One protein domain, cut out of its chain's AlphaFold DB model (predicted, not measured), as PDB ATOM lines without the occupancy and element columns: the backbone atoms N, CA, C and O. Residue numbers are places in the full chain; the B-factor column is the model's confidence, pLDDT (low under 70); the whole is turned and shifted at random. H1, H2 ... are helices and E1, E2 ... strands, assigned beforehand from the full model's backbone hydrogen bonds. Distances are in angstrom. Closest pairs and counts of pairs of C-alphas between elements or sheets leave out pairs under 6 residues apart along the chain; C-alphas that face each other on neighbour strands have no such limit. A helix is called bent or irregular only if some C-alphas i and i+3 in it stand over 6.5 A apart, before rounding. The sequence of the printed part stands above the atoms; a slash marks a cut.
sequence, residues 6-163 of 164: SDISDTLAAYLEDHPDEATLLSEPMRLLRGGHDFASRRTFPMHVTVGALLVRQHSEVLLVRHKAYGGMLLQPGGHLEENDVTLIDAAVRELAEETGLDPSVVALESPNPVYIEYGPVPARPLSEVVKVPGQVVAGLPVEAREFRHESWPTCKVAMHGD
ATOM      1  N   SER A   6      29.459   1.738 -26.114       94.94
ATOM      2  CA  SER A   6      28.626   1.797 -24.904       94.94
ATOM      3  C   SER A   6      29.431   2.327 -23.726       94.94
ATOM      4  O   SER A   6      29.014   3.304 -23.122       94.94
ATOM      5  N   ASP A   7      30.619   1.776 -23.464       94.62
ATOM      6  CA  ASP A   7      31.473   2.201 -22.346       94.62
ATOM      7  C   ASP A   7      31.850   3.691 -22.463       94.62
ATOM      8  O   ASP A   7      31.850   4.435 -21.478       94.62
ATOM      9  N   ILE A   8      32.105   4.157 -23.693       94.38
ATOM     10  CA  ILE A   8      32.336   5.574 -24.003       94.38
ATOM     11  C   ILE A   8      31.061   6.407 -23.773       94.38
ATOM     12  O   ILE A   8      31.133   7.486 -23.183       94.38
ATOM     13  N   SER A   9      29.898   5.927 -24.229       95.25
ATOM     14  CA  SER A   9      28.609   6.620 -24.059       95.25
ATOM     15  C   SER A   9      28.199   6.746 -22.597       95.25
ATOM     16  O   SER A   9      27.734   7.808 -22.191       95.25
ATOM     17  N   ASP A  10      28.390   5.686 -21.815       95.25
ATOM     18  CA  ASP A  10      28.056   5.622 -20.393       95.25
ATOM     19  C   ASP A  10      28.978   6.556 -19.591       95.25
ATOM     20  O   ASP A  10      28.509   7.315 -18.745       95.25
ATOM     21  N   THR A  11      30.270   6.609 -19.945       94.62
ATOM     22  CA  THR A  11      31.229   7.572 -19.371       94.62
ATOM     23  C   THR A  11      30.861   9.023 -19.701       94.62
ATOM     24  O   THR A  11      30.912   9.893 -18.831       94.62
ATOM     25  N   LEU A  12      30.462   9.301 -20.948       93.88
ATOM     26  CA  LEU A  12      30.019  10.631 -21.378       93.88
ATOM     27  C   LEU A  12      28.698  11.045 -20.711       93.88
ATOM     28  O   LEU A  12      28.519  12.214 -20.379       93.88
ATOM     29  N   ALA A  13      27.781  10.099 -20.503       95.12
ATOM     30  CA  ALA A  13      26.536  10.343 -19.788       95.12
ATOM     31  C   ALA A  13      26.798  10.683 -18.315       95.12
ATOM     32  O   ALA A  13      26.315  11.714 -17.858       95.12
ATOM     33  N   ALA A  14      27.616   9.885 -17.617       93.62
ATOM     34  CA  ALA A  14      27.990  10.126 -16.222       93.62
ATOM     35  C   ALA A  14      28.688  11.486 -16.033       93.62
ATOM     36  O   ALA A  14      28.348  12.231 -15.122       93.62
ATOM     37  N   TYR A  15      29.598  11.858 -16.941       91.81
ATOM     38  CA  TYR A  15      30.227  13.184 -16.932       91.81
ATOM     39  C   TYR A  15      29.204  14.327 -17.042       91.81
ATOM     40  O   TYR A  15      29.298  15.321 -16.327       91.81
ATOM     41  N   LEU A  16      28.194  14.187 -17.907       93.88
ATOM     42  CA  LEU A  16      27.161  15.209 -18.107       93.88
ATOM     43  C   LEU A  16      26.125  15.294 -16.969       93.88
ATOM     44  O   LEU A  16      25.367  16.265 -16.934       93.88
ATOM     45  N   GLU A  17      26.087  14.331 -16.042       95.12
ATOM     46  CA  GLU A  17      25.328  14.465 -14.788       95.12
ATOM     47  C   GLU A  17      25.988  15.496 -13.855       95.12
ATOM     48  O   GLU A  17      25.286  16.306 -13.244       95.12
ATOM     49  N   ASP A  18      27.325  15.517 -13.817       89.81
ATOM     50  CA  ASP A  18      28.134  16.467 -13.043       89.81
ATOM     51  C   ASP A  18      28.364  17.805 -13.798       89.81
ATOM     52  O   ASP A  18      28.442  18.862 -13.167       89.81
ATOM     53  N   HIS A  19      28.409  17.783 -15.141       88.88
ATOM     54  CA  HIS A  19      28.709  18.925 -16.033       88.88
ATOM     55  C   HIS A  19      27.560  19.259 -17.025       88.88
ATOM     56  O   HIS A  19      27.743  19.221 -18.249       88.88
ATOM     57  N   PRO A  20      26.339  19.590 -16.555       94.81
ATOM     58  CA  PRO A  20      25.166  19.756 -17.420       94.81
ATOM     59  C   PRO A  20      25.231  20.968 -18.369       94.81
ATOM     60  O   PRO A  20      24.503  21.010 -19.363       94.81
ATOM     61  N   ASP A  21      26.080  21.960 -18.097       93.56
ATOM     62  CA  ASP A  21      26.307  23.125 -18.960       93.56
ATOM     63  C   ASP A  21      27.123  22.788 -20.224       93.56
ATOM     64  O   ASP A  21      26.938  23.422 -21.268       93.56
ATOM     65  N   GLU A  22      27.928  21.722 -20.190       90.62
ATOM     66  CA  GLU A  22      28.703  21.239 -21.343       90.62
ATOM     67  C   GLU A  22      27.872  20.386 -22.322       90.62
ATOM     68  O   GLU A  22      28.302  20.122 -23.448       90.62
ATOM     69  N   ALA A  23      26.631  20.028 -21.964       93.44
ATOM     70  CA  ALA A  23      25.749  19.176 -22.771       93.44
ATOM     71  C   ALA A  23      25.493  19.700 -24.199       93.44
ATOM     72  O   ALA A  23      25.235  18.918 -25.114       93.44
ATOM     73  N   THR A  24      25.584  21.018 -24.424       92.50
ATOM     74  CA  THR A  24      25.484  21.592 -25.780       92.50
ATOM     75  C   THR A  24      26.751  21.341 -26.600       92.50
ATOM     76  O   THR A  24      26.646  20.959 -27.767       92.50
ATOM     77  N   LEU A  25      27.936  21.500 -25.997       84.69
ATOM     78  CA  LEU A  25      29.234  21.262 -26.646       84.69
ATOM     79  C   LEU A  25      29.408  19.781 -27.008       84.69
ATOM     80  O   LEU A  25      29.861  19.453 -28.102       84.69
ATOM     81  N   LEU A  26      28.968  18.889 -26.119       89.44
ATOM     82  CA  LEU A  26      29.088  17.439 -26.273       89.44
ATOM     83  C   LEU A  26      27.874  16.790 -26.978       89.44
ATOM     84  O   LEU A  26      27.811  15.571 -27.136       89.44
ATOM     85  N   SER A  27      26.930  17.589 -27.487       92.62
ATOM     86  CA  SER A  27      25.737  17.084 -28.186       92.62
ATOM     87  C   SER A  27      26.051  16.334 -29.492       92.62
ATOM     88  O   SER A  27      25.345  15.389 -29.854       92.62
ATOM     89  N   GLU A  28      27.118  16.718 -30.198       89.06
ATOM     90  CA  GLU A  28      27.581  16.042 -31.411       89.06
ATOM     91  C   GLU A  28      28.237  14.674 -31.146       89.06
ATOM     92  O   GLU A  28      27.757  13.699 -31.732       89.06
ATOM     93  N   PRO A  29      29.244  14.525 -30.261       88.31
ATOM     94  CA  PRO A  29      29.801  13.212 -29.945       88.31
ATOM     95  C   PRO A  29      28.750  12.268 -29.344       88.31
ATOM     96  O   PRO A  29      28.690  11.109 -29.752       88.31
ATOM     97  N   MET A  30      27.826  12.752 -28.497       92.12
ATOM     98  CA  MET A  30      26.671  11.950 -28.046       92.12
ATOM     99  C   MET A  30      25.818  11.424 -29.213       92.12
ATOM    100  O   MET A  30      25.321  10.296 -29.171       92.12
ATOM    101  N   ARG A  31      25.605  12.240 -30.254       93.06
ATOM    102  CA  ARG A  31      24.837  11.858 -31.449       93.06
ATOM    103  C   ARG A  31      25.593  10.838 -32.303       93.06
ATOM    104  O   ARG A  31      24.959   9.935 -32.840       93.06
ATOM    105  N   LEU A  32      26.913  10.988 -32.428       89.81
ATOM    106  CA  LEU A  32      27.785  10.079 -33.177       89.81
ATOM    107  C   LEU A  32      27.870   8.702 -32.505       89.81
ATOM    108  O   LEU A  32      27.625   7.699 -33.172       89.81
ATOM    109  N   LEU A  33      28.111   8.654 -31.192       92.19
ATOM    110  CA  LEU A  33      28.215   7.413 -30.413       92.19
ATOM    111  C   LEU A  33      26.946   6.551 -30.491       92.19
ATOM    112  O   LEU A  33      27.027   5.339 -30.667       92.19
ATOM    113  N   ARG A  34      25.759   7.178 -30.489       90.12
ATOM    114  CA  ARG A  34      24.468   6.492 -30.711       90.12
ATOM    115  C   ARG A  34      24.339   5.812 -32.083       90.12
ATOM    116  O   ARG A  34      23.415   5.022 -32.263       90.12
ATOM    117  N   GLY A  35      25.206   6.134 -33.044       88.31
ATOM    118  CA  GLY A  35      25.263   5.498 -34.361       88.31
ATOM    119  C   GLY A  35      25.953   4.129 -34.368       88.31
ATOM    120  O   GLY A  35      25.603   3.302 -35.208       88.31
ATOM    121  N   GLY A  36      26.869   3.871 -33.423       87.62
ATOM    122  CA  GLY A  36      27.636   2.623 -33.323       87.62
ATOM    123  C   GLY A  36      28.645   2.445 -34.465       87.62
ATOM    124  O   GLY A  36      28.319   1.860 -35.501       87.62
ATOM    125  N   HIS A  37      29.873   2.934 -34.286       85.75
ATOM    126  CA  HIS A  37      30.911   2.956 -35.324       85.75
ATOM    127  C   HIS A  37      32.316   2.527 -34.862       85.75
ATOM    128  O   HIS A  37      33.247   2.674 -35.650       85.75
ATOM    129  N   ASP A  38      32.478   1.966 -33.655       91.31
ATOM    130  CA  ASP A  38      33.792   1.614 -33.078       91.31
ATOM    131  C   ASP A  38      34.683   2.858 -32.920       91.31
ATOM    132  O   ASP A  38      35.761   3.000 -33.499       91.31
ATOM    133  N   PHE A  39      34.194   3.812 -32.130       91.06
ATOM    134  CA  PHE A  39      34.881   5.061 -31.821       91.06
ATOM    135  C   PHE A  39      36.112   4.866 -30.926       91.06
ATOM    136  O   PHE A  39      36.892   5.805 -30.778       91.06
ATOM    137  N   ALA A  40      36.336   3.673 -30.366       92.19
ATOM    138  CA  ALA A  40      37.592   3.343 -29.697       92.19
ATOM    139  C   ALA A  40      38.765   3.228 -30.689       92.19
ATOM    140  O   ALA A  40      39.903   3.567 -30.362       92.19
ATOM    141  N   SER A  41      38.494   2.814 -31.927       89.81
ATOM    142  CA  SER A  41      39.512   2.700 -32.965       89.81
ATOM    143  C   SER A  41      39.953   4.064 -33.503       89.81
ATOM    144  O   SER A  41      39.192   4.800 -34.127       89.81
ATOM    145  N   ARG A  42      41.260   4.346 -33.418       86.00
ATOM    146  CA  ARG A  42      41.940   5.502 -34.052       86.00
ATOM    147  C   ARG A  42      41.856   5.573 -35.589       86.00
ATOM    148  O   ARG A  42      42.571   6.354 -36.216       86.00
ATOM    149  N   ARG A  43      41.111   4.657 -36.210       86.06
ATOM    150  CA  ARG A  43      40.862   4.567 -37.658       86.06
ATOM    151  C   ARG A  43      39.414   4.915 -38.008       86.06
ATOM    152  O   ARG A  43      39.071   4.885 -39.190       86.06
ATOM    153  N   THR A  44      38.592   5.199 -37.003       82.56
ATOM    154  CA  THR A  44      37.191   5.576 -37.145       82.56
ATOM    155  C   THR A  44      37.075   7.068 -37.433       82.56
ATOM    156  O   THR A  44      37.851   7.890 -36.946       82.56
ATOM    157  N   PHE A  45      36.117   7.394 -38.298       80.25
ATOM    158  CA  PHE A  45      35.819   8.736 -38.785       80.25
ATOM    159  C   PHE A  45      34.294   8.940 -38.741       80.25
ATOM    160  O   PHE A  45      33.554   7.973 -38.933       80.25
ATOM    161  N   PRO A  46      33.792  10.166 -38.505       81.62
ATOM    162  CA  PRO A  46      34.534  11.430 -38.425       81.62
ATOM    163  C   PRO A  46      35.246  11.658 -37.084       81.62
ATOM    164  O   PRO A  46      35.852  12.704 -36.902       81.62
ATOM    165  N   MET A  47      35.149  10.721 -36.138       86.38
ATOM    166  CA  MET A  47      35.637  10.871 -34.770       86.38
ATOM    167  C   MET A  47      36.293   9.582 -34.266       86.38
ATOM    168  O   MET A  47      35.917   8.495 -34.701       86.38
ATOM    169  N   HIS A  48      37.205   9.708 -33.301       88.50
ATOM    170  CA  HIS A  48      37.682   8.616 -32.450       88.50
ATOM    171  C   HIS A  48      38.015   9.120 -31.034       88.50
ATOM    172  O   HIS A  48      38.166  10.321 -30.793       88.50
ATOM    173  N   VAL A  49      38.116   8.195 -30.083       90.75
ATOM    174  CA  VAL A  49      38.376   8.474 -28.668       90.75
ATOM    175  C   VAL A  49      39.851   8.287 -28.331       90.75
ATOM    176  O   VAL A  49      40.553   7.417 -28.844       90.75
ATOM    177  N   THR A  50      40.306   9.144 -27.432       91.06
ATOM    178  CA  THR A  50      41.626   9.156 -26.811       91.06
ATOM    179  C   THR A  50      41.459   9.446 -25.323       91.06
ATOM    180  O   THR A  50      40.418   9.946 -24.883       91.06
ATOM    181  N   VAL A  51      42.483   9.151 -24.539       91.88
ATOM    182  CA  VAL A  51      42.489   9.354 -23.087       91.88
ATOM    183  C   VAL A  51      43.732  10.113 -22.661       91.88
ATOM    184  O   VAL A  51      44.737  10.135 -23.369       91.88
ATOM    185  N   GLY A  52      43.673  10.735 -21.489       89.06
ATOM    186  CA  GLY A  52      44.842  11.303 -20.833       89.06
ATOM    187  C   GLY A  52      44.760  11.186 -19.318       89.06
ATOM    188  O   GLY A  52      43.685  10.978 -18.758       89.06
ATOM    189  N   ALA A  53      45.901  11.330 -18.653       86.12
ATOM    190  CA  ALA A  53      46.013  11.235 -17.204       86.12
ATOM    191  C   ALA A  53      46.439  12.576 -16.597       86.12
ATOM    192  O   ALA A  53      47.535  13.073 -16.862       86.12
ATOM    193  N   LEU A  54      45.602  13.141 -15.723       84.56
ATOM    194  CA  LEU A  54      45.996  14.261 -14.867       84.56
ATOM    195  C   LEU A  54      46.570  13.716 -13.553       84.56
ATOM    196  O   LEU A  54      45.837  13.400 -12.615       84.56
ATOM    197  N   LEU A  55      47.898  13.604 -13.491       81.44
ATOM    198  CA  LEU A  55      48.634  13.263 -12.272       81.44
ATOM    199  C   LEU A  55      48.896  14.550 -11.466       81.44
ATOM    200  O   LEU A  55      49.675  15.399 -11.906       81.44
ATOM    201  N   VAL A  56      48.231  14.695 -10.309       76.94
ATOM    202  CA  VAL A  56      48.207  15.931  -9.502       76.94
ATOM    203  C   VAL A  56      48.935  15.747  -8.167       76.94
ATOM    204  O   VAL A  56      48.424  15.109  -7.252       76.94
ATOM    205  N   ARG A  57      50.125  16.332  -8.023       73.94
ATOM    206  CA  ARG A  57      50.938  16.296  -6.801       73.94
ATOM    207  C   ARG A  57      50.496  17.355  -5.801       73.94
ATOM    208  O   ARG A  57      50.257  18.507  -6.173       73.94
ATOM    209  N   GLN A  58      50.418  16.972  -4.524       69.19
ATOM    210  CA  GLN A  58      50.176  17.881  -3.393       69.19
ATOM    211  C   GLN A  58      48.990  18.848  -3.623       69.19
ATOM    212  O   GLN A  58      49.008  19.996  -3.181       69.19
ATOM    213  N   HIS A  59      47.956  18.365  -4.324       66.25
ATOM    214  CA  HIS A  59      46.742  19.092  -4.721       66.25
ATOM    215  C   HIS A  59      46.961  20.351  -5.593       66.25
ATOM    216  O   HIS A  59      46.048  21.166  -5.705       66.25
ATOM    217  N   SER A  60      48.143  20.555  -6.195       70.19
ATOM    218  CA  SER A  60      48.421  21.779  -6.976       70.19
ATOM    219  C   SER A  60      49.431  21.670  -8.127       70.19
ATOM    220  O   SER A  60      49.441  22.560  -8.976       70.19
ATOM    221  N   GLU A  61      50.250  20.617  -8.222       74.25
ATOM    222  CA  GLU A  61      51.214  20.456  -9.326       74.25
ATOM    223  C   GLU A  61      50.761  19.389 -10.314       74.25
ATOM    224  O   GLU A  61      50.467  18.271  -9.913       74.25
ATOM    225  N   VAL A  62      50.735  19.702 -11.610       78.38
ATOM    226  CA  VAL A  62      50.322  18.743 -12.649       78.38
ATOM    227  C   VAL A  62      51.539  18.272 -13.436       78.38
ATOM    228  O   VAL A  62      52.341  19.089 -13.900       78.38
ATOM    229  N   LEU A  63      51.677  16.955 -13.611       79.12
ATOM    230  CA  LEU A  63      52.698  16.390 -14.492       79.12
ATOM    231  C   LEU A  63      52.345  16.661 -15.960       79.12
ATOM    232  O   LEU A  63      51.276  16.281 -16.433       79.12
ATOM    233  N   LEU A  64      53.281  17.269 -16.690       82.50
ATOM    234  CA  LEU A  64      53.191  17.472 -18.134       82.50
ATOM    235  C   LEU A  64      54.438  16.901 -18.815       82.50
ATOM    236  O   LEU A  64      55.566  17.166 -18.394       82.50
ATOM    237  N   VAL A  65      54.240  16.170 -19.906       79.12
ATOM    238  CA  VAL A  65      55.296  15.623 -20.761       79.12
ATOM    239  C   VAL A  65      55.548  16.522 -21.970       79.12
ATOM    240  O   VAL A  65      54.668  17.237 -22.452       79.12
ATOM    241  N   ARG A  66      56.781  16.492 -22.490       80.44
ATOM    242  CA  ARG A  66      57.154  17.218 -23.711       80.44
ATOM    243  C   ARG A  66      56.802  16.388 -24.946       80.44
ATOM    244  O   ARG A  66      57.622  15.601 -25.422       80.44
ATOM    245  N   HIS A  67      55.611  16.597 -25.492       71.44
ATOM    246  CA  HIS A  67      55.081  15.744 -26.551       71.44
ATOM    247  C   HIS A  67      55.753  16.006 -27.910       71.44
ATOM    248  O   HIS A  67      55.586  17.057 -28.542       71.44
ATOM    249  N   LYS A  68      56.518  15.020 -28.398       71.50
ATOM    250  CA  LYS A  68      57.332  15.141 -29.624       71.50
ATOM    251  C   LYS A  68      56.493  15.397 -30.878       71.50
ATOM    252  O   LYS A  68      56.928  16.143 -31.752       71.50
ATOM    253  N   ALA A  69      55.294  14.814 -30.976       67.75
ATOM    254  CA  ALA A  69      54.445  14.992 -32.155       67.75
ATOM    255  C   ALA A  69      53.740  16.361 -32.207       67.75
ATOM    256  O   ALA A  69      53.323  16.760 -33.291       67.75
ATOM    257  N   TYR A  70      53.662  17.096 -31.089       66.12
ATOM    258  CA  TYR A  70      53.087  18.449 -31.006       66.12
ATOM    259  C   TYR A  70      54.193  19.507 -30.855       66.12
ATOM    260  O   TYR A  70      54.120  20.401 -30.018       66.12
ATOM    261  N   GLY A  71      55.288  19.365 -31.611       68.88
ATOM    262  CA  GLY A  71      56.371  20.357 -31.650       68.88
ATOM    263  C   GLY A  71      57.110  20.578 -30.322       68.88
ATOM    264  O   GLY A  71      57.809  21.576 -30.175       68.88
ATOM    265  N   GLY A  72      56.967  19.672 -29.347       69.88
ATOM    266  CA  GLY A  72      57.528  19.840 -28.010       69.88
ATOM    267  C   GLY A  72      56.700  20.732 -27.078       69.88
ATOM    268  O   GLY A  72      57.264  21.239 -26.104       69.88
ATOM    269  N   MET A  73      55.400  20.909 -27.345       72.50
ATOM    270  CA  MET A  73      54.432  21.415 -26.362       72.50
ATOM    271  C   MET A  73      54.444  20.567 -25.080       72.50
ATOM    272  O   MET A  73      54.784  19.382 -25.107       72.50
ATOM    273  N   LEU A  74      54.085  21.194 -23.958       77.00
ATOM    274  CA  LEU A  74      53.830  20.504 -22.696       77.00
ATOM    275  C   LEU A  74      52.350  20.125 -22.644       77.00
ATOM    276  O   LEU A  74      51.501  21.006 -22.756       77.00
ATOM    277  N   LEU A  75      52.065  18.836 -22.495       79.19
ATOM    278  CA  LEU A  75      50.717  18.267 -22.426       79.19
ATOM    279  C   LEU A  75      50.669  17.228 -21.303       79.19
ATOM    280  O   LEU A  75      51.705  16.679 -20.933       79.19
ATOM    281  N   GLN A  76      49.487  16.951 -20.762       83.62
ATOM    282  CA  GLN A  76      49.287  15.775 -19.914       83.62
ATOM    283  C   GLN A  76      49.586  14.489 -20.710       83.62
ATOM    284  O   GLN A  76      49.296  14.475 -21.912       83.62
ATOM    285  N   PRO A  77      50.124  13.428 -20.079       85.88
ATOM    286  CA  PRO A  77      50.281  12.127 -20.725       85.88
ATOM    287  C   PRO A  77      48.959  11.615 -21.294       85.88
ATOM    288  O   PRO A  77      47.912  11.797 -20.660       85.88
ATOM    289  N   GLY A  78      48.989  10.988 -22.467       90.25
ATOM    290  CA  GLY A  78      47.771  10.493 -23.104       90.25
ATOM    291  C   GLY A  78      47.916  10.122 -24.575       90.25
ATOM    292  O   GLY A  78      48.778  10.632 -25.288       90.25
ATOM    293  N   GLY A  79      46.995   9.285 -25.044       88.94
ATOM    294  CA  GLY A  79      47.045   8.696 -26.374       88.94
ATOM    295  C   GLY A  79      45.758   7.973 -26.752       88.94
ATOM    296  O   GLY A  79      44.666   8.314 -26.294       88.94
ATOM    297  N   HIS A  80      45.877   7.018 -27.669       92.06
ATOM    298  CA  HIS A  80      44.725   6.324 -28.245       92.06
ATOM    299  C   HIS A  80      44.360   5.106 -27.399       92.06
ATOM    300  O   HIS A  80      45.195   4.577 -26.669       92.06
ATOM    301  N   LEU A  81      43.126   4.630 -27.543       93.19
ATOM    302  CA  LEU A  81      42.748   3.331 -26.996       93.19
ATOM    303  C   LEU A  81      43.397   2.205 -27.816       93.19
ATOM    304  O   LEU A  81      43.508   2.293 -29.044       93.19
ATOM    305  N   GLU A  82      43.814   1.150 -27.126       93.31
ATOM    306  CA  GLU A  82      44.351  -0.081 -27.703       93.31
ATOM    307  C   GLU A  82      43.389  -1.262 -27.514       93.31
ATOM    308  O   GLU A  82      42.576  -1.294 -26.594       93.31
ATOM    309  N   GLU A  83      43.522  -2.293 -28.355       90.69
ATOM    310  CA  GLU A  83      42.671  -3.500 -28.332       90.69
ATOM    311  C   GLU A  83      42.703  -4.262 -26.989       90.69
ATOM    312  O   GLU A  83      41.796  -5.045 -26.695       90.69
ATOM    313  N   ASN A  84      43.747  -4.045 -26.181       90.56
ATOM    314  CA  ASN A  84      43.935  -4.672 -24.872       90.56
ATOM    315  C   ASN A  84      43.420  -3.818 -23.701       90.56
ATOM    316  O   ASN A  84      43.361  -4.328 -22.580       90.56
ATOM    317  N   ASP A  85      43.052  -2.553 -23.932       94.00
ATOM    318  CA  ASP A  85      42.516  -1.694 -22.879       94.00
ATOM    319  C   ASP A  85      41.123  -2.192 -22.462       94.00
ATOM    320  O   ASP A  85      40.247  -2.436 -23.296       94.00
ATOM    321  N   VAL A  86      40.922  -2.366 -21.152       93.31
ATOM    322  CA  VAL A  86      39.667  -2.892 -20.586       93.31
ATOM    323  C   VAL A  86      38.730  -1.766 -20.149       93.31
ATOM    324  O   VAL A  86      37.514  -1.910 -20.250       93.31
ATOM    325  N   THR A  87      39.283  -0.639 -19.698       93.25
ATOM    326  CA  THR A  87      38.546   0.581 -19.352       93.25
ATOM    327  C   THR A  87      39.306   1.822 -19.822       93.25
ATOM    328  O   THR A  87      40.525   1.793 -19.997       93.25
ATOM    329  N   LEU A  88      38.602   2.949 -19.976       93.06
ATOM    330  CA  LEU A  88      39.214   4.252 -20.294       93.06
ATOM    331  C   LEU A  88      40.253   4.686 -19.240       93.06
ATOM    332  O   LEU A  88      41.194   5.415 -19.551       93.06
ATOM    333  N   ILE A  89      40.102   4.214 -18.000       91.62
ATOM    334  CA  ILE A  89      41.033   4.472 -16.898       91.62
ATOM    335  C   ILE A  89      42.306   3.640 -17.071       91.62
ATOM    336  O   ILE A  89      43.395   4.196 -16.966       91.62
ATOM    337  N   ASP A  90      42.185   2.347 -17.394       92.12
ATOM    338  CA  ASP A  90      43.343   1.484 -17.672       92.12
ATOM    339  C   ASP A  90      44.169   2.039 -18.839       92.12
ATOM    340  O   ASP A  90      45.390   2.136 -18.736       92.12
ATOM    341  N   ALA A  91      43.496   2.497 -19.899       93.62
ATOM    342  CA  ALA A  91      44.128   3.157 -21.038       93.62
ATOM    343  C   ALA A  91      44.881   4.439 -20.621       93.62
ATOM    344  O   ALA A  91      46.034   4.641 -20.998       93.62
ATOM    345  N   ALA A  92      44.272   5.294 -19.791       91.88
ATOM    346  CA  ALA A  92      44.919   6.513 -19.297       91.88
ATOM    347  C   ALA A  92      46.142   6.209 -18.408       91.88
ATOM    348  O   ALA A  92      47.154   6.906 -18.478       91.88
ATOM    349  N   VAL A  93      46.062   5.159 -17.585       91.31
ATOM    350  CA  VAL A  93      47.158   4.696 -16.719       91.31
ATOM    351  C   VAL A  93      48.283   4.039 -17.532       91.31
ATOM    352  O   VAL A  93      49.453   4.239 -17.201       91.31
ATOM    353  N   ARG A  94      47.959   3.323 -18.616       94.25
ATOM    354  CA  ARG A  94      48.932   2.795 -19.588       94.25
ATOM    355  C   ARG A  94      49.721   3.929 -20.243       94.25
ATOM    356  O   ARG A  94      50.942   3.953 -20.119       94.25
ATOM    357  N   GLU A  95      49.039   4.898 -20.853       91.56
ATOM    358  CA  GLU A  95      49.673   6.064 -21.497       91.56
ATOM    359  C   GLU A  95      50.543   6.862 -20.505       91.56
ATOM    360  O   GLU A  95      51.679   7.230 -20.810       91.56
ATOM    361  N   LEU A  96      50.061   7.056 -19.267       87.19
ATOM    362  CA  LEU A  96      50.849   7.648 -18.183       87.19
ATOM    363  C   LEU A  96      52.154   6.877 -17.936       87.19
ATOM    364  O   LEU A  96      53.218   7.494 -17.864       87.19
ATOM    365  N   ALA A  97      52.092   5.554 -17.791       89.44
ATOM    366  CA  ALA A  97      53.265   4.728 -17.520       89.44
ATOM    367  C   ALA A  97      54.248   4.702 -18.704       89.44
ATOM    368  O   ALA A  97      55.457   4.809 -18.496       89.44
ATOM    369  N   GLU A  98      53.748   4.623 -19.938       88.75
ATOM    370  CA  GLU A  98      54.564   4.584 -21.156       88.75
ATOM    371  C   GLU A  98      55.312   5.900 -21.417       88.75
ATOM    372  O   GLU A  98      56.508   5.877 -21.723       88.75
ATOM    373  N   GLU A  99      54.654   7.053 -21.255       84.81
ATOM    374  CA  GLU A  99      55.280   8.354 -21.529       84.81
ATOM    375  C   GLU A  99      56.184   8.866 -20.392       84.81
ATOM    376  O   GLU A  99      57.041   9.725 -20.629       84.81
ATOM    377  N   THR A 100      56.025   8.353 -19.164       82.31
ATOM    378  CA  THR A 100      56.744   8.856 -17.972       82.31
ATOM    379  C   THR A 100      57.694   7.847 -17.323       82.31
ATOM    380  O   THR A 100      58.613   8.249 -16.606       82.31
ATOM    381  N   GLY A 101      57.499   6.546 -17.556       86.56
ATOM    382  CA  GLY A 101      58.209   5.474 -16.855       86.56
ATOM    383  C   GLY A 101      57.779   5.269 -15.396       86.56
ATOM    384  O   GLY A 101      58.512   4.623 -14.646       86.56
ATOM    385  N   LEU A 102      56.639   5.833 -14.975       83.12
ATOM    386  CA  LEU A 102      56.055   5.594 -13.652       83.12
ATOM    387  C   LEU A 102      55.505   4.167 -13.526       83.12
ATOM    388  O   LEU A 102      54.989   3.590 -14.479       83.12
ATOM    389  N   ASP A 103      55.581   3.622 -12.314       83.56
ATOM    390  CA  ASP A 103      54.938   2.362 -11.946       83.56
ATOM    391  C   ASP A 103      53.435   2.610 -11.681       83.56
ATOM    392  O   ASP A 103      53.112   3.372 -10.766       83.56
ATOM    393  N   PRO A 104      52.499   1.977 -12.415       81.88
ATOM    394  CA  PRO A 104      51.062   2.112 -12.162       81.88
ATOM    395  C   PRO A 104      50.641   1.822 -10.714       81.88
ATOM    396  O   PRO A 104      49.641   2.353 -10.244       81.88
ATOM    397  N   SER A 105      51.392   1.001  -9.973       83.88
ATOM    398  CA  SER A 105      51.048   0.638  -8.594       83.88
ATOM    399  C   SER A 105      51.266   1.755  -7.565       83.88
ATOM    400  O   SER A 105      50.752   1.646  -6.451       83.88
ATOM    401  N   VAL A 106      51.972   2.844  -7.913       79.81
ATOM    402  CA  VAL A 106      52.101   4.032  -7.038       79.81
ATOM    403  C   VAL A 106      51.016   5.088  -7.286       79.81
ATOM    404  O   VAL A 106      51.095   6.187  -6.735       79.81
ATOM    405  N   VAL A 107      50.008   4.753  -8.099       77.44
ATOM    406  CA  VAL A 107      48.974   5.647  -8.629       77.44
ATOM    407  C   VAL A 107      47.583   5.139  -8.179       77.44
ATOM    408  O   VAL A 107      47.095   4.122  -8.662       77.44
ATOM    409  N   ALA A 108      46.957   5.815  -7.204       79.75
ATOM    410  CA  ALA A 108      45.623   5.516  -6.657       79.75
ATOM    411  C   ALA A 108      44.518   6.483  -7.158       79.75
ATOM    412  O   ALA A 108      44.477   7.640  -6.741       79.75
ATOM    413  N   LEU A 109      43.615   5.989  -8.017       82.00
ATOM    414  CA  LEU A 109      42.515   6.735  -8.658       82.00
ATOM    415  C   LEU A 109      41.659   7.578  -7.690       82.00
ATOM    416  O   LEU A 109      41.110   7.042  -6.729       82.00
ATOM    417  N   GLU A 110      41.471   8.862  -8.014       80.38
ATOM    418  CA  GLU A 110      40.661   9.810  -7.226       80.38
ATOM    419  C   GLU A 110      39.167   9.786  -7.611       80.38
ATOM    420  O   GLU A 110      38.295   9.849  -6.746       80.38
ATOM    421  N   SER A 111      38.852   9.666  -8.908       79.56
ATOM    422  CA  SER A 111      37.476   9.629  -9.433       79.56
ATOM    423  C   SER A 111      37.348   8.637 -10.595       79.56
ATOM    424  O   SER A 111      38.226   8.627 -11.461       79.56
ATOM    425  N   PRO A 112      36.265   7.834 -10.666       79.81
ATOM    426  CA  PRO A 112      35.958   7.014 -11.839       79.81
ATOM    427  C   PRO A 112      35.438   7.847 -13.024       79.81
ATOM    428  O   PRO A 112      35.634   7.450 -14.170       79.81
ATOM    429  N   ASN A 113      34.811   8.999 -12.762       84.06
ATOM    430  CA  ASN A 113      34.361   9.928 -13.799       84.06
ATOM    431  C   ASN A 113      35.547  10.778 -14.293       84.06
ATOM    432  O   ASN A 113      36.385  11.176 -13.469       84.06
ATOM    433  N   PRO A 114      35.627  11.104 -15.599       86.19
ATOM    434  CA  PRO A 114      36.621  12.040 -16.111       86.19
ATOM    435  C   PRO A 114      36.476  13.424 -15.467       86.19
ATOM    436  O   PRO A 114      35.364  13.880 -15.235       86.19
ATOM    437  N   VAL A 115      37.592  14.118 -15.230       84.56
ATOM    438  CA  VAL A 115      37.569  15.508 -14.715       84.56
ATOM    439  C   VAL A 115      37.191  16.520 -15.796       84.56
ATOM    440  O   VAL A 115      36.704  17.601 -15.482       84.56
ATOM    441  N   TYR A 116      37.430  16.182 -17.064       85.50
ATOM    442  CA  TYR A 116      36.938  16.945 -18.202       85.50
ATOM    443  C   TYR A 116      36.829  16.074 -19.455       85.50
ATOM    444  O   TYR A 116      37.610  15.128 -19.639       85.50
ATOM    445  N   ILE A 117      35.882  16.426 -20.328       87.06
ATOM    446  CA  ILE A 117      35.747  15.860 -21.672       87.06
ATOM    447  C   ILE A 117      35.881  16.973 -22.708       87.06
ATOM    448  O   ILE A 117      35.245  18.017 -22.619       87.06
ATOM    449  N   GLU A 118      36.715  16.744 -23.717       84.38
ATOM    450  CA  GLU A 118      36.944  17.692 -24.810       84.38
ATOM    451  C   GLU A 118      36.511  17.068 -26.138       84.38
ATOM    452  O   GLU A 118      36.915  15.947 -26.443       84.38
ATOM    453  N   TYR A 119      35.715  17.794 -26.928       82.19
ATOM    454  CA  TYR A 119      35.380  17.437 -28.307       82.19
ATOM    455  C   TYR A 119      35.776  18.563 -29.257       82.19
ATOM    456  O   TYR A 119      35.373  19.712 -29.070       82.19
ATOM    457  N   GLY A 120      36.552  18.234 -30.286       75.75
ATOM    458  CA  GLY A 120      37.016  19.219 -31.255       75.75
ATOM    459  C   GLY A 120      37.980  18.652 -32.295       75.75
ATOM    460  O   GLY A 120      38.294  17.457 -32.268       75.75
ATOM    461  N   PRO A 121      38.453  19.502 -33.223       64.00
ATOM    462  CA  PRO A 121      39.471  19.116 -34.188       64.00
ATOM    463  C   PRO A 121      40.775  18.742 -33.481       64.00
ATOM    464  O   PRO A 121      41.213  19.462 -32.580       64.00
ATOM    465  N   VAL A 122      41.453  17.682 -33.937       54.31
ATOM    466  CA  VAL A 122      42.867  17.482 -33.573       54.31
ATOM    467  C   VAL A 122      43.634  18.743 -33.994       54.31
ATOM    468  O   VAL A 122      43.560  19.125 -35.168       54.31
ATOM    469  N   PRO A 123      44.404  19.406 -33.111       48.72
ATOM    470  CA  PRO A 123      45.224  20.534 -33.525       48.72
ATOM    471  C   PRO A 123      46.219  20.068 -34.594       48.72
ATOM    472  O   PRO A 123      47.125  19.279 -34.313       48.72
ATOM    473  N   ALA A 124      46.070  20.563 -35.826       36.78
ATOM    474  CA  ALA A 124      46.879  20.177 -36.983       36.78
ATOM    475  C   ALA A 124      48.336  20.678 -36.863       36.78
ATOM    476  O   ALA A 124      48.718  21.667 -37.485       36.78
ATOM    477  N   ARG A 125      49.127  20.023 -35.996       41.09
ATOM    478  CA  ARG A 125      50.485  20.399 -35.537       41.09
ATOM    479  C   ARG A 125      50.803  21.913 -35.600       41.09
ATOM    480  O   ARG A 125      51.751  22.293 -36.294       41.09
ATOM    481  N   PRO A 126      50.072  22.790 -34.886       33.00
ATOM    482  CA  PRO A 126      50.306  24.228 -34.934       33.00
ATOM    483  C   PRO A 126      51.297  24.668 -33.844       33.00
ATOM    484  O   PRO A 126      51.572  23.951 -32.883       33.00
ATOM    485  N   LEU A 127      51.843  25.873 -33.999       30.69
ATOM    486  CA  LEU A 127      52.803  26.468 -33.068       30.69
ATOM    487  C   LEU A 127      52.155  26.787 -31.709       30.69
ATOM    488  O   LEU A 127      51.468  27.794 -31.585       30.69
ATOM    489  N   SER A 128      52.429  25.943 -30.711       29.77
ATOM    490  CA  SER A 128      52.356  26.192 -29.258       29.77
ATOM    491  C   SER A 128      51.498  27.380 -28.791       29.77
ATOM    492  O   SER A 128      52.007  28.495 -28.640       29.77
ATOM    493  N   GLU A 129      50.241  27.116 -28.440       28.02
ATOM    494  CA  GLU A 129      49.405  28.054 -27.686       28.02
ATOM    495  C   GLU A 129      49.385  27.680 -26.193       28.02
ATOM    496  O   GLU A 129      49.365  26.504 -25.827       28.02
ATOM    497  N   VAL A 130      49.467  28.684 -25.313       29.19
ATOM    498  CA  VAL A 130      49.601  28.489 -23.860       29.19
ATOM    499  C   VAL A 130      48.227  28.562 -23.201       29.19
ATOM    500  O   VAL A 130      47.737  29.647 -22.885       29.19
ATOM    501  N   VAL A 131      47.624  27.401 -22.946       29.88
ATOM    502  CA  VAL A 131      46.385  27.307 -22.163       29.88
ATOM    503  C   VAL A 131      46.679  27.640 -20.697       29.88
ATOM    504  O   VAL A 131      47.491  26.986 -20.040       29.88
ATOM    505  N   LYS A 132      46.014  28.669 -20.164       24.62
ATOM    506  CA  LYS A 132      46.065  28.998 -18.734       24.62
ATOM    507  C   LYS A 132      45.078  28.128 -17.961       24.62
ATOM    508  O   LYS A 132      43.908  28.483 -17.854       24.62
ATOM    509  N   VAL A 133      45.568  27.043 -17.370       33.66
ATOM    510  CA  VAL A 133      44.817  26.301 -16.347       33.66
ATOM    511  C   VAL A 133      44.704  27.182 -15.086       33.66
ATOM    512  O   VAL A 133      45.740  27.660 -14.603       33.66
ATOM    513  N   PRO A 134      43.501  27.459 -14.549       24.22
ATOM    514  CA  PRO A 134      43.356  28.198 -13.296       24.22
ATOM    515  C   PRO A 134      43.916  27.375 -12.126       24.22
ATOM    516  O   PRO A 134      43.396  26.310 -11.821       24.22
ATOM    517  N   GLY A 135      44.973  27.872 -11.473       28.53
ATOM    518  CA  GLY A 135      45.679  27.147 -10.404       28.53
ATOM    519  C   GLY A 135      46.945  26.429 -10.883       28.53
ATOM    520  O   GLY A 135      47.043  25.212 -10.809       28.53
ATOM    521  N   GLN A 136      47.934  27.180 -11.383       28.61
ATOM    522  CA  GLN A 136      49.227  26.614 -11.781       28.61
ATOM    523  C   GLN A 136      50.022  26.052 -10.590       28.61
ATOM    524  O   GLN A 136      50.370  26.821  -9.695       28.61
ATOM    525  N   VAL A 137      50.562  24.840 -10.746       31.34
ATOM    526  CA  VAL A 137      52.016  24.628 -10.645       31.34
ATOM    527  C   VAL A 137      52.498  23.803 -11.844       31.34
ATOM    528  O   VAL A 137      51.958  22.746 -12.165       31.34
ATOM    529  N   VAL A 138      53.530  24.319 -12.519       37.53
ATOM    530  CA  VAL A 138      54.198  23.692 -13.667       37.53
ATOM    531  C   VAL A 138      55.468  23.004 -13.174       37.53
ATOM    532  O   VAL A 138      56.479  23.669 -12.944       37.53
ATOM    533  N   ALA A 139      55.455  21.674 -13.062       34.06
ATOM    534  CA  ALA A 139      56.649  20.889 -12.740       34.06
ATOM    535  C   ALA A 139      57.489  20.611 -14.004       34.06
ATOM    536  O   ALA A 139      57.641  19.479 -14.455       34.06
ATOM    537  N   GLY A 140      58.053  21.671 -14.590       38.12
ATOM    538  CA  GLY A 140      59.027  21.575 -15.680       38.12
ATOM    539  C   GLY A 140      60.399  21.114 -15.181       38.12
ATOM    540  O   GLY A 140      61.349  21.895 -15.212       38.12
ATOM    541  N   LEU A 141      60.504  19.871 -14.710       30.98
ATOM    542  CA  LEU A 141      61.733  19.283 -14.172       30.98
ATOM    543  C   LEU A 141      62.108  17.986 -14.909       30.98
ATOM    544  O   LEU A 141      61.222  17.223 -15.295       30.98
ATOM    545  N   PRO A 142      63.410  17.680 -15.064       32.59
ATOM    546  CA  PRO A 142      63.865  16.336 -15.396       32.59
ATOM    547  C   PRO A 142      63.734  15.461 -14.143       32.59
ATOM    548  O   PRO A 142      64.712  15.211 -13.439       32.59
ATOM    549  N   VAL A 143      62.507  15.054 -13.821       35.84
ATOM    550  CA  VAL A 143      62.255  14.158 -12.691       35.84
ATOM    551  C   VAL A 143      62.661  12.752 -13.121       35.84
ATOM    552  O   VAL A 143      61.978  12.132 -13.934       35.84
ATOM    553  N   GLU A 144      63.764  12.222 -12.584       32.53
ATOM    554  CA  GLU A 144      63.912  10.765 -12.572       32.53
ATOM    555  C   GLU A 144      62.732  10.211 -11.769       32.53
ATOM    556  O   GLU A 144      62.588  10.537 -10.592       32.53
ATOM    557  N   ALA A 145      61.882   9.395 -12.400       34.88
ATOM    558  CA  ALA A 145      60.557   8.979 -11.910       34.88
ATOM    559  C   ALA A 145      60.554   8.119 -10.616       34.88
ATOM    560  O   ALA A 145      59.583   7.438 -10.302       34.88
ATOM    561  N   ARG A 146      61.653   8.124  -9.855       31.77
ATOM    562  CA  ARG A 146      61.979   7.226  -8.738       31.77
ATOM    563  C   ARG A 146      61.529   7.718  -7.359       31.77
ATOM    564  O   ARG A 146      61.619   6.949  -6.401       31.77
ATOM    565  N   GLU A 147      61.080   8.969  -7.234       34.91
ATOM    566  CA  GLU A 147      60.706   9.575  -5.941       34.91
ATOM    567  C   GLU A 147      59.192   9.609  -5.657       34.91
ATOM    568  O   GLU A 147      58.791   9.925  -4.538       34.91
ATOM    569  N   PHE A 148      58.342   9.212  -6.608       36.47
ATOM    570  CA  PHE A 148      56.894   9.116  -6.401       36.47
ATOM    571  C   PHE A 148      56.538   7.884  -5.546       36.47
ATOM    572  O   PHE A 148      56.506   6.757  -6.036       36.47
ATOM    573  N   ARG A 149      56.268   8.088  -4.249       32.91
ATOM    574  CA  ARG A 149      55.708   7.067  -3.341       32.91
ATOM    575  C   ARG A 149      54.664   7.677  -2.401       32.91
ATOM    576  O   ARG A 149      54.975   8.631  -1.702       32.91
ATOM    577  N   HIS A 150      53.500   7.027  -2.311       35.28
ATOM    578  CA  HIS A 150      52.454   7.249  -1.297       35.28
ATOM    579  C   HIS A 150      51.820   8.658  -1.227       35.28
ATOM    580  O   HIS A 150      51.781   9.261  -0.159       35.28
ATOM    581  N   GLU A 151      51.222   9.126  -2.324       36.22
ATOM    582  CA  GLU A 151      50.192  10.187  -2.321       36.22
ATOM    583  C   GLU A 151      49.017   9.743  -3.245       36.22
ATOM    584  O   GLU A 151      49.115   8.682  -3.870       36.22
ATOM    585  N   SER A 152      47.887  10.462  -3.275       33.25
ATOM    586  CA  SER A 152      46.654  10.090  -4.019       33.25
ATOM    587  C   SER A 152      46.627  10.706  -5.428       33.25
ATOM    588  O   SER A 152      46.873  11.903  -5.545       33.25
ATOM    589  N   TRP A 153      46.332   9.937  -6.487       42.50
ATOM    590  CA  TRP A 153      46.331  10.385  -7.899       42.50
ATOM    591  C   TRP A 153      46.054   9.202  -8.863       42.50
ATOM    592  O   TRP A 153      46.544   8.112  -8.605       42.50
ATOM    593  N   PRO A 154      45.359   9.348 -10.007       33.41
ATOM    594  CA  PRO A 154      45.155  10.564 -10.769       33.41
ATOM    595  C   PRO A 154      43.651  10.776 -11.007       33.41
ATOM    596  O   PRO A 154      42.797  10.222 -10.313       33.41
ATOM    597  N   THR A 155      43.333  11.516 -12.059       38.66
ATOM    598  CA  THR A 155      42.011  11.523 -12.689       38.66
ATOM    599  C   THR A 155      42.144  11.305 -14.196       38.66
ATOM    600  O   THR A 155      43.187  11.602 -14.789       38.66
ATOM    601  N   CYS A 156      41.100  10.752 -14.815       40.72
ATOM    602  CA  CYS A 156      41.048  10.532 -16.258       40.72
ATOM    603  C   CYS A 156      40.603  11.815 -16.989       40.72
ATOM    604  O   CYS A 156      39.722  12.537 -16.521       40.72
ATOM    605  N   LYS A 157      41.183  12.072 -18.160       59.19
ATOM    606  CA  LYS A 157      40.596  12.883 -19.233       59.19
ATOM    607  C   LYS A 157      40.115  11.928 -20.319       59.19
ATOM    608  O   LYS A 157      40.892  11.078 -20.752       59.19
ATOM    609  N   VAL A 158      38.919  12.154 -20.856       59.03
ATOM    610  CA  VAL A 158      38.519  11.581 -22.150       59.03
ATOM    611  C   VAL A 158      38.550  12.692 -23.199       59.03
ATOM    612  O   VAL A 158      37.904  13.724 -23.045       59.03
ATOM    613  N   ALA A 159      39.325  12.514 -24.265       59.50
ATOM    614  CA  ALA A 159      39.367  13.435 -25.399       59.50
ATOM    615  C   ALA A 159      38.762  12.757 -26.631       59.50
ATOM    616  O   ALA A 159      39.164  11.660 -27.021       59.50
ATOM    617  N   MET A 160      37.794  13.419 -27.248       50.09
ATOM    618  CA  MET A 160      37.071  12.955 -28.423       50.09
ATOM    619  C   MET A 160      37.526  13.790 -29.616       50.09
ATOM    620  O   MET A 160      37.147  14.950 -29.770       50.09
ATOM    621  N   HIS A 161      38.379  13.212 -30.451       49.50
ATOM    622  CA  HIS A 161      38.940  13.907 -31.598       49.50
ATOM    623  C   HIS A 161      38.031  13.734 -32.807       49.50
ATOM    624  O   HIS A 161      37.691  12.605 -33.160       49.50
ATOM    625  N   GLY A 162      37.653  14.842 -33.443       32.62
ATOM    626  CA  GLY A 162      37.035  14.853 -34.766       32.62
ATOM    627  C   GLY A 162      38.046  15.265 -35.837       32.62
ATOM    628  O   GLY A 162      38.789  16.218 -35.628       32.62
ATOM    629  N   ASP A 163      38.046  14.601 -36.989       41.19
ATOM    630  CA  ASP A 163      38.755  15.073 -38.186       41.19
ATOM    631  C   ASP A 163      37.742  15.694 -39.172       41.19
ATOM    632  O   ASP A 163      36.661  15.136 -39.393       41.19
TER     633      ASP A 163
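AT A GLANCE: This is residues 6 to 163 of the 164 residues of the protein "NUDIX domain-containing protein" of Nocardia ignorata (UniProt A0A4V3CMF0). A strongly twisted sheet of four strands, E4, E1, E6 and E5, runs as a wall through the domain, with H4 packed slantwise on one face and the small group of H1, H2 and H3 toward one end of the longest axis. Toward the other end lies the small hairpin of E2 and E3, and the loop of residues 122 to 154 swings wide on its way from E5 back to E6. The printed part has 158 residues with four named helices and six named strands, in the order H1 H2 H3 E1 E2 E3 E4 H4 E5 E6; the sheet, in the order E4, E1, E6, E5, is mixed. The class is mixed, helices and strands, with under half of the residues, 69 of 158, in named elements. The whole is compact, with a radius of gyration of the C-alphas of 15.6 A, and spans 46 by 34 by 32 A.

HOW THE PARTS SIT: The inner strands of the sheet are E1, residues 47 to 54, and E6, residues 155 to 162, antiparallel neighbours at 155 degrees; N 50 and O 159 are 2.8 A apart and N 157 and O 52 are 2.8 A apart, within hydrogen-bond range. The edge strand E4, residues 78 to 80, is antiparallel to E1, with N 51 and O 79 at 2.9 A. The other edge strand, E5, residues 116 to 121, is parallel to E6 at 19 degrees, with N 160 and O 118 at 2.8 A. H4, residues 88 to 100, is on the sheet at a height over the sheet of 5.5 A, and its closest C-alphas to E1 are those of Ala 92 and Gly 52, 5.0 A apart. It lies over E1 and runs slantwise to the strands, only just, at 59 degrees to E1 on the local plane. H3, residues 27 to 33, is on the same face as H4 at a height of 10.0 A; it only just lies over E6, with 3 of its C-alphas falling there, and runs across the strands at 86 degrees to E6 on the local plane. H1, residues 6 to 18, is on the sheet too, and H1, H3 and H4 with the sheet make two layers, helices on one face of a sheet. H1 and H3 touch at a shallow tilt of 21 degrees, opposite ways; the closest C-alphas are those of Ser 9 and Leu 33, 6.4 A apart. H2, residues 20 to 24, is not on the sheet; it is close to H1 but not clearly touching, with the C-alphas of Leu 16 and Ala 23 the closest at 6.3 A. E2, residues 65 to 67, and E3, residues 73 to 75, form an antiparallel hairpin, with N 65 and O 75 at 2.8 A. E3 runs on into E4 across a break of 2 residues, at 85 degrees. In H3 and H4 every O i to N i+4 pair is within hydrogen-bond range; H1 has 8 of 9, and H2 has 0 of 1, with 0 of 2 O i to N i+3 pairs.

IN THESE COORDINATES: E1 measures 22.7 A from first to last C-alpha and E6 22.9 A, while E5 measures 16.3 A. H1, 18.9 A long, begins at C-alpha 6 at (28.626, 1.797, -24.904). H4 is 18.3 A long, from C-alpha 88 at (39.214, 4.252, -20.294). E6 ends at C-alpha 162 at (37.035, 14.853, -34.766). H2 is irregular, with C-alphas 21 and 24 7.0 A apart.

THE WHOLE: The C-alphas farthest apart are those of Gly 35 and Glu 147, 45.6 A. The printed part has no cut. The long links are H3 to E1, H4 to E5 and E5 to E6, the last with 33 residues. The mean pLDDT of the printed part is 72.9; residues 58 to 59, 69 to 72 and 121 to 163 are under 70, and E6 has a mean of 49.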